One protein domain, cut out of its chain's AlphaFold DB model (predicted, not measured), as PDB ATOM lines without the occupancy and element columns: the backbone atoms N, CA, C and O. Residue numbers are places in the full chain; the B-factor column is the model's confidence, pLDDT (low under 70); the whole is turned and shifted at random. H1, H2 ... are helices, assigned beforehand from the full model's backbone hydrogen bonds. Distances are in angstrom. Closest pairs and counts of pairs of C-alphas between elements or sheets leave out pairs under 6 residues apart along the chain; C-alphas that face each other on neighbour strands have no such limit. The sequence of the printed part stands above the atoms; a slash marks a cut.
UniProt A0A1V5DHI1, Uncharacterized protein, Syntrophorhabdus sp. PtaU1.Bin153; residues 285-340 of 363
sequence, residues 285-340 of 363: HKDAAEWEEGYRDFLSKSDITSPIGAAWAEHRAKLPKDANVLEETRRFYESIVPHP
ATOM      1  N   HIS A 285      26.218 270.325  23.589       51.88
ATOM      2  CA  HIS A 285      24.784 269.978  23.604       51.88
ATOM      3  C   HIS A 285      23.869 270.970  24.355       51.88
ATOM      4  O   HIS A 285      22.650 270.891  24.227       51.88
ATOM      5  N   LYS A 286      24.441 271.901  25.124       53.34
ATOM      6  CA  LYS A 286      23.732 272.957  25.843       53.34
ATOM      7  C   LYS A 286      23.150 274.033  24.912       53.34
ATOM      8  O   LYS A 286      22.033 274.476  25.145       53.34
ATOM      9  N   ASP A 287      23.829 274.348  23.809       54.28
ATOM     10  CA  ASP A 287      23.418 275.433  22.899       54.28
ATOM     11  C   ASP A 287      22.328 274.984  21.911       54.28
ATOM     12  O   ASP A 287      21.560 275.794  21.396       54.28
ATOM     13  N   ALA A 288      22.203 273.674  21.675       54.75
ATOM     14  CA  ALA A 288      21.133 273.111  20.851       54.75
ATOM     15  C   ALA A 288      19.748 273.267  21.509       54.75
ATOM     16  O   ALA A 288      18.758 273.471  20.809       54.75
ATOM     17  N   ALA A 289      19.679 273.204  22.844       62.00
ATOM     18  CA  ALA A 289      18.439 273.412  23.589       62.00
ATOM     19  C   ALA A 289      18.002 274.885  23.560       62.00
ATOM     20  O   ALA A 289      16.833 275.168  23.309       62.00
ATOM     21  N   GLU A 290      18.947 275.816  23.731       65.75
ATOM     22  CA  GLU A 290      18.684 277.258  23.635       65.75
ATOM     23  C   GLU A 290      18.303 277.670  22.201       65.75
ATOM     24  O   GLU A 290      17.411 278.495  22.001       65.75
ATOM     25  N   TRP A 291      18.906 277.041  21.185       66.69
ATOM     26  CA  TRP A 291      18.517 277.245  19.788       66.69
ATOM     27  C   TRP A 291      17.118 276.691  19.481       66.69
ATOM     28  O   TRP A 291      16.335 277.364  18.812       66.69
ATOM     29  N   GLU A 292      16.763 275.503  19.989       66.25
ATOM     30  CA  GLU A 292      15.394 274.977  19.865       66.25
ATOM     31  C   GLU A 292      14.363 275.888  20.544       66.25
ATOM     32  O   GLU A 292      13.270 276.083  20.007       66.25
ATOM     33  N   GLU A 293      14.694 276.451  21.705       70.31
ATOM     34  CA  GLU A 293      13.812 277.356  22.441       70.31
ATOM     35  C   GLU A 293      13.636 278.690  21.697       70.31
ATOM     36  O   GLU A 293      12.507 279.142  21.504       70.31
ATOM     37  N   GLY A 294      14.720 279.251  21.147       69.50
ATOM     38  CA  GLY A 294      14.673 280.431  20.280       69.50
ATOM     39  C   GLY A 294      13.931 280.195  18.958       69.50
ATOM     40  O   GLY A 294      13.195 281.066  18.498       69.50
ATOM     41  N   TYR A 295      14.055 279.006  18.361       59.91
ATOM     42  CA  TYR A 295      13.320 278.636  17.149       59.91
ATOM     43  C   TYR A 295      11.817 278.466  17.419       59.91
ATOM     44  O   TYR A 295      10.993 278.892  16.609       59.91
ATOM     45  N   ARG A 296      11.435 277.909  18.580       64.25
ATOM     46  CA  ARG A 296      10.030 277.853  19.021       64.25
ATOM     47  C   ARG A 296       9.462 279.240  19.301       64.25
ATOM     48  O   ARG A 296       8.346 279.515  18.873       64.25
ATOM     49  N   ASP A 297      10.219 280.107  19.971       70.38
ATOM     50  CA  ASP A 297       9.817 281.490  20.236       70.38
ATOM     51  C   ASP A 297       9.639 282.277  18.926       70.38
ATOM     52  O   ASP A 297       8.610 282.923  18.728       70.38
ATOM     53  N   PHE A 298      10.566 282.123  17.975       62.06
ATOM     54  CA  PHE A 298      10.459 282.702  16.634       62.06
ATOM     55  C   PHE A 298       9.212 282.211  15.890       62.06
ATOM     56  O   PHE A 298       8.432 283.036  15.420       62.06
ATOM     57  N   LEU A 299       8.974 280.894  15.835       58.09
ATOM     58  CA  LEU A 299       7.776 280.329  15.204       58.09
ATOM     59  C   LEU A 299       6.478 280.764  15.899       58.09
ATOM     60  O   LEU A 299       5.458 280.908  15.231       58.09
ATOM     61  N   SER A 300       6.508 280.994  17.216       63.69
ATOM     62  CA  SER A 300       5.350 281.485  17.971       63.69
ATOM     63  C   SER A 300       5.044 282.967  17.728       63.69
ATOM     64  O   SER A 300       3.904 283.391  17.909       63.69
ATOM     65  N   LYS A 301       6.050 283.751  17.317       57.41
ATOM     66  CA  LYS A 301       5.953 285.199  17.074       57.41
ATOM     67  C   LYS A 301       5.833 285.560  15.596       57.41
ATOM     68  O   LYS A 301       5.412 286.667  15.274       57.41
ATOM     69  N   SER A 302       6.227 284.669  14.691       47.12
ATOM     70  CA  SER A 302       6.086 284.886  13.259       47.12
ATOM     71  C   SER A 302       4.672 284.514  12.806       47.12
ATOM     72  O   SER A 302       4.320 283.338  12.804       47.12
ATOM     73  N   ASP A 303       3.909 285.482  12.288       49.78
ATOM     74  CA  ASP A 303       2.635 285.269  11.564       49.78
ATOM     75  C   ASP A 303       2.799 284.458  10.253       49.78
ATOM     76  O   ASP A 303       1.863 284.273   9.477       49.78
ATOM     77  N   ILE A 304       3.996 283.924   9.993       48.41
ATOM     78  CA  ILE A 304       4.337 283.065   8.857       48.41
ATOM     79  C   ILE A 304       3.952 281.612   9.187       48.41
ATOM     80  O   ILE A 304       4.732 280.676   9.016       48.41
ATOM     81  N   THR A 305       2.728 281.383   9.658       53.91
ATOM     82  CA  THR A 305       2.168 280.030   9.633       53.91
ATOM     83  C   THR A 305       1.622 279.789   8.236       53.91
ATOM     84  O   THR A 305       0.448 279.981   7.936       53.91
ATOM     85  N   SER A 306       2.509 279.358   7.335       64.62
ATOM     86  CA  SER A 306       2.050 278.677   6.124       64.62
ATOM     87  C   SER A 306       1.045 277.598   6.556       64.62
ATOM     88  O   SER A 306       1.342 276.873   7.512       64.62
ATOM     89  N   PRO A 307      -0.112 277.450   5.888       73.56
ATOM     90  CA  PRO A 307      -1.102 276.423   6.223       73.56
ATOM     91  C   PRO A 307      -0.485 275.021   6.353       73.56
ATOM     92  O   PRO A 307      -0.924 274.205   7.158       73.56
ATOM     93  N   ILE A 308       0.599 274.774   5.612       73.25
ATOM     94  CA  ILE A 308       1.382 273.537   5.661       73.25
ATOM     95  C   ILE A 308       2.164 273.405   6.978       73.25
ATOM     96  O   ILE A 308       2.227 272.319   7.543       73.25
ATOM     97  N   GLY A 309       2.739 274.495   7.489       76.31
ATOM     98  CA  GLY A 309       3.452 274.513   8.769       76.31
ATOM     99  C   GLY A 309       2.520 274.297   9.962       76.31
ATOM    100  O   GLY A 309       2.856 273.536  10.865       76.31
ATOM    101  N   ALA A 310       1.321 274.892   9.930       79.50
ATOM    102  CA  ALA A 310       0.292 274.656  10.944       79.50
ATOM    103  C   ALA A 310      -0.197 273.196  10.929       79.50
ATOM    104  O   ALA A 310      -0.250 272.547  11.973       79.50
ATOM    105  N   ALA A 311      -0.457 272.646   9.738       82.12
ATOM    106  CA  ALA A 311      -0.839 271.245   9.579       82.12
ATOM    107  C   ALA A 311       0.280 270.276  10.011       82.12
ATOM    108  O   ALA A 311      -0.003 269.241  10.618       82.12
ATOM    109  N   TRP A 312       1.552 270.617   9.768       86.88
ATOM    110  CA  TRP A 312       2.681 269.817  10.243       86.88
ATOM    111  C   TRP A 312       2.810 269.850  11.768       86.88
ATOM    112  O   TRP A 312       3.016 268.809  12.389       86.88
ATOM    113  N   ALA A 313       2.650 271.020  12.391       81.50
ATOM    114  CA  ALA A 313       2.685 271.149  13.844       81.50
ATOM    115  C   ALA A 313       1.577 270.315  14.515       81.50
ATOM    116  O   ALA A 313       1.841 269.622  15.500       81.50
ATOM    117  N   GLU A 314       0.365 270.310  13.945       87.31
ATOM    118  CA  GLU A 314      -0.746 269.489  14.435       87.31
ATOM    119  C   GLU A 314      -0.492 267.984  14.241       87.31
ATOM    120  O   GLU A 314      -0.787 267.183  15.131       87.31
ATOM    121  N   HIS A 315       0.092 267.587  13.106       88.62
ATOM    122  CA  HIS A 315       0.478 266.198  12.855       88.62
ATOM    123  C   HIS A 315       1.567 265.735  13.836       88.62
ATOM    124  O   HIS A 315       1.433 264.683  14.460       88.62
ATOM    125  N   ARG A 316       2.604 266.554  14.049       87.56
ATOM    126  CA  ARG A 316       3.720 266.260  14.960       87.56
ATOM    127  C   ARG A 316       3.269 266.118  16.412       87.56
ATOM    128  O   ARG A 316       3.793 265.263  17.118       87.56
ATOM    129  N   ALA A 317       2.287 266.904  16.857       90.31
ATOM    130  CA  ALA A 317       1.736 266.809  18.211       90.31
ATOM    131  C   ALA A 317       1.028 265.468  18.496       90.31
ATOM    132  O   ALA A 317       0.870 265.095  19.657       90.31
ATOM    133  N   LYS A 318       0.614 264.740  17.448       92.44
ATOM    134  CA  LYS A 318      -0.062 263.436  17.541       92.44
ATOM    135  C   LYS A 318       0.905 262.249  17.430       92.44
ATOM    136  O   LYS A 318       0.469 261.109  17.589       92.44
ATOM    137  N   LEU A 319       2.190 262.489  17.155       91.56
ATOM    138  CA  LEU A 319       3.176 261.420  17.014       91.56
ATOM    139  C   LEU A 319       3.563 260.820  18.382       91.56
ATOM    140  O   LEU A 319       3.688 261.553  19.367       91.56
ATOM    141  N   PRO A 320       3.796 259.496  18.454       92.38
ATOM    142  CA  PRO A 320       4.421 258.855  19.610       92.38
ATOM    143  C   PRO A 320       5.760 259.515  19.975       92.38
ATOM    144  O   PRO A 320       6.483 259.991  19.098       92.38
ATOM    145  N   LYS A 321       6.127 259.524  21.264       88.81
ATOM    146  CA  LYS A 321       7.373 260.166  21.738       88.81
ATOM    147  C   LYS A 321       8.648 259.539  21.155       88.81
ATOM    148  O   LYS A 321       9.688 260.185  21.154       88.81
ATOM    149  N   ASP A 322       8.560 258.300  20.692       90.81
ATOM    150  CA  ASP A 322       9.617 257.501  20.073       90.81
ATOM    151  C   ASP A 322       9.571 257.512  18.533       90.81
ATOM    152  O   ASP A 322      10.377 256.844  17.884       90.81
ATOM    153  N   ALA A 323       8.660 258.279  17.924       87.69
ATOM    154  CA  ALA A 323       8.562 258.369  16.473       87.69
ATOM    155  C   ALA A 323       9.803 259.029  15.851       87.69
ATOM    156  O   ALA A 323      10.301 260.058  16.318       87.69
ATOM    157  N   ASN A 324      10.269 258.473  14.731       91.38
ATOM    158  CA  ASN A 324      11.333 259.079  13.939       91.38
ATOM    159  C   ASN A 324      10.794 260.315  13.201       91.38
ATOM    160  O   ASN A 324      10.184 260.209  12.136       91.38
ATOM    161  N   VAL A 325      11.048 261.492  13.775       79.38
ATOM    162  CA  VAL A 325      10.526 262.779  13.291       79.38
ATOM    163  C   VAL A 325      10.871 263.028  11.821       79.38
ATOM    164  O   VAL A 325      10.036 263.559  11.097       79.38
ATOM    165  N   LEU A 326      12.054 262.620  11.349       74.56
ATOM    166  CA  LEU A 326      12.480 262.828   9.957       74.56
ATOM    167  C   LEU A 326      11.630 262.032   8.961       74.56
ATOM    168  O   LEU A 326      11.191 262.578   7.949       74.56
ATOM    169  N   GLU A 327      11.363 260.763   9.267       84.56
ATOM    170  CA  GLU A 327      10.580 259.891   8.388       84.56
ATOM    171  C   GLU A 327       9.102 260.304   8.366       84.56
ATOM    172  O   GLU A 327       8.477 260.345   7.306       84.56
ATOM    173  N   GLU A 328       8.551 260.706   9.512       89.94
ATOM    174  CA  GLU A 328       7.171 261.200   9.585       89.94
ATOM    175  C   GLU A 328       7.012 262.581   8.930       89.94
ATOM    176  O   GLU A 328       6.005 262.839   8.270       89.94
ATOM    177  N   THR A 329       8.039 263.440   8.997       83.56
ATOM    178  CA  THR A 329       8.066 264.709   8.243       83.56
ATOM    179  C   THR A 329       7.967 264.430   6.752       83.56
ATOM    180  O   THR A 329       7.132 265.003   6.051       83.56
ATOM    181  N   ARG A 330       8.785 263.496   6.262       85.50
ATOM    182  CA  ARG A 330       8.773 263.087   4.860       85.50
ATOM    183  C   ARG A 330       7.400 262.553   4.440       85.50
ATOM    184  O   ARG A 330       6.871 263.006   3.429       85.50
ATOM    185  N   ARG A 331       6.800 261.642   5.215       86.69
ATOM    186  CA  ARG A 331       5.467 261.079   4.925       86.69
ATOM    187  C   ARG A 331       4.380 262.144   4.882       86.69
ATOM    188  O   ARG A 331       3.541 262.118   3.984       86.69
ATOM    189  N   PHE A 332       4.414 263.098   5.807       91.06
ATOM    190  CA  PHE A 332       3.481 264.214   5.813       91.06
ATOM    191  C   PHE A 332       3.599 265.058   4.541       91.06
ATOM    192  O   PHE A 332       2.590 265.285   3.873       91.06
ATOM    193  N   TYR A 333       4.814 265.446   4.139       83.94
ATOM    194  CA  TYR A 333       5.011 266.204   2.899       83.94
ATOM    195  C   TYR A 333       4.630 265.400   1.648       83.94
ATOM    196  O   TYR A 333       4.025 265.949   0.731       83.94
ATOM    197  N   GLU A 334       4.903 264.094   1.616       82.38
ATOM    198  CA  GLU A 334       4.450 263.216   0.529       82.38
ATOM    199  C   GLU A 334       2.917 263.100   0.466       82.38
ATOM    200  O   GLU A 334       2.367 262.943  -0.621       82.38
ATOM    201  N   SER A 335       2.218 263.207   1.603       85.62
ATOM    202  CA  SER A 335       0.753 263.101   1.665       85.62
ATOM    203  C   SER A 335       0.013 264.340   1.146       85.62
ATOM    204  O   SER A 335      -1.113 264.223   0.666       85.62
ATOM    205  N   ILE A 336       0.642 265.517   1.213       82.31
ATOM    206  CA  ILE A 336       0.035 266.791   0.795       82.31
ATOM    207  C   ILE A 336       0.370 267.178  -0.651       82.31
ATOM    208  O   ILE A 336      -0.247 268.092  -1.194       82.31
ATOM    209  N   VAL A 337       1.327 266.498  -1.294       73.75
ATOM    210  CA  VAL A 337       1.683 266.735  -2.700       73.75
ATOM    211  C   VAL A 337       0.836 265.823  -3.605       73.75
ATOM    212  O   VAL A 337       0.976 264.601  -3.545       73.75
ATOM    213  N   PRO A 338      -0.036 266.372  -4.475       53.34
ATOM    214  CA  PRO A 338      -0.892 265.562  -5.330       53.34
ATOM    215  C   PRO A 338      -0.092 264.694  -6.316       53.34
ATOM    216  O   PRO A 338       0.931 265.089  -6.881       53.34
ATOM    217  N   HIS A 339      -0.629 263.502  -6.576       50.62
ATOM    218  CA  HIS A 339       0.028 262.383  -7.249       50.62
ATOM    219  C   HIS A 339       0.569 262.579  -8.692       50.62
ATOM    220  O   HIS A 339       1.434 261.778  -9.058       50.62
ATOM    221  N   PRO A 340       0.192 263.580  -9.527       43.69
ATOM    222  CA  PRO A 340       0.866 263.767 -10.819       43.69
ATOM    223  C   PRO A 340       2.285 264.361 -10.714       43.69
ATOM    224  O   PRO A 340       3.029 264.300 -11.686       43.69
TER     225      PRO A 340
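Overview. This is residues 285 to 340 of the 363 residues of an uncharacterized protein of Syntrophorhabdus sp. PtaU1.Bin153 (UniProt A0A1V5DHI1). A helix, H1, stands off as an arm from a helical hairpin of H2 and H3, and the three make a loose, open arch with the link of residues 302 to 306 at its top and a gap between H1 and the hairpin. Residues 285 to 298 of H1 stick out free, while H2 and H3 pack on each other at a steep slant. The printed part has 56 residues with three named helices in the order H1, H2, H3 and no named strand, and its class is all helix. It is loose, with a radius of gyration of the C-alphas of 13.4 A and spans of 43 by 30 by 18 A.

Arrangement. H1, residues 285 to 301, is apart from both H2, residues 307 to 317, and H3, residues 325 to 336. H2 and H3 touch, and their closest C-alphas, those of Trp 312 and Phe 332, are 7.2 A apart. They form a helical hairpin and run opposite ways at a steep tilt of 43 degrees. In H2 and H3 every O i to N i+4 pair is within hydrogen-bond range; in H1 11 of 13 are.

Along the chain. H1 begins at C-alpha 285, at (24.784, 269.978, 23.604), and is 25.1 A long from first to last C-alpha. H2 begins at C-alpha 307, at (-1.102, 276.423, 6.223), and is 15.6 A long. H3 is 16.8 A long and ends at C-alpha 336, at (0.035, 266.791, 0.795).

Size, cuts and confidence. The two C-alphas farthest apart, those of Lys 286 and Pro 340, are 44.2 A apart. The printed part has no cut. The link from H1 to H2 is tight, and the link from H2 to H3 is short. The mean pLDDT of the printed part is 73.0, and residues 285 to 292, 294 to 296, 298 to 306 and 338 to 340 are under 70.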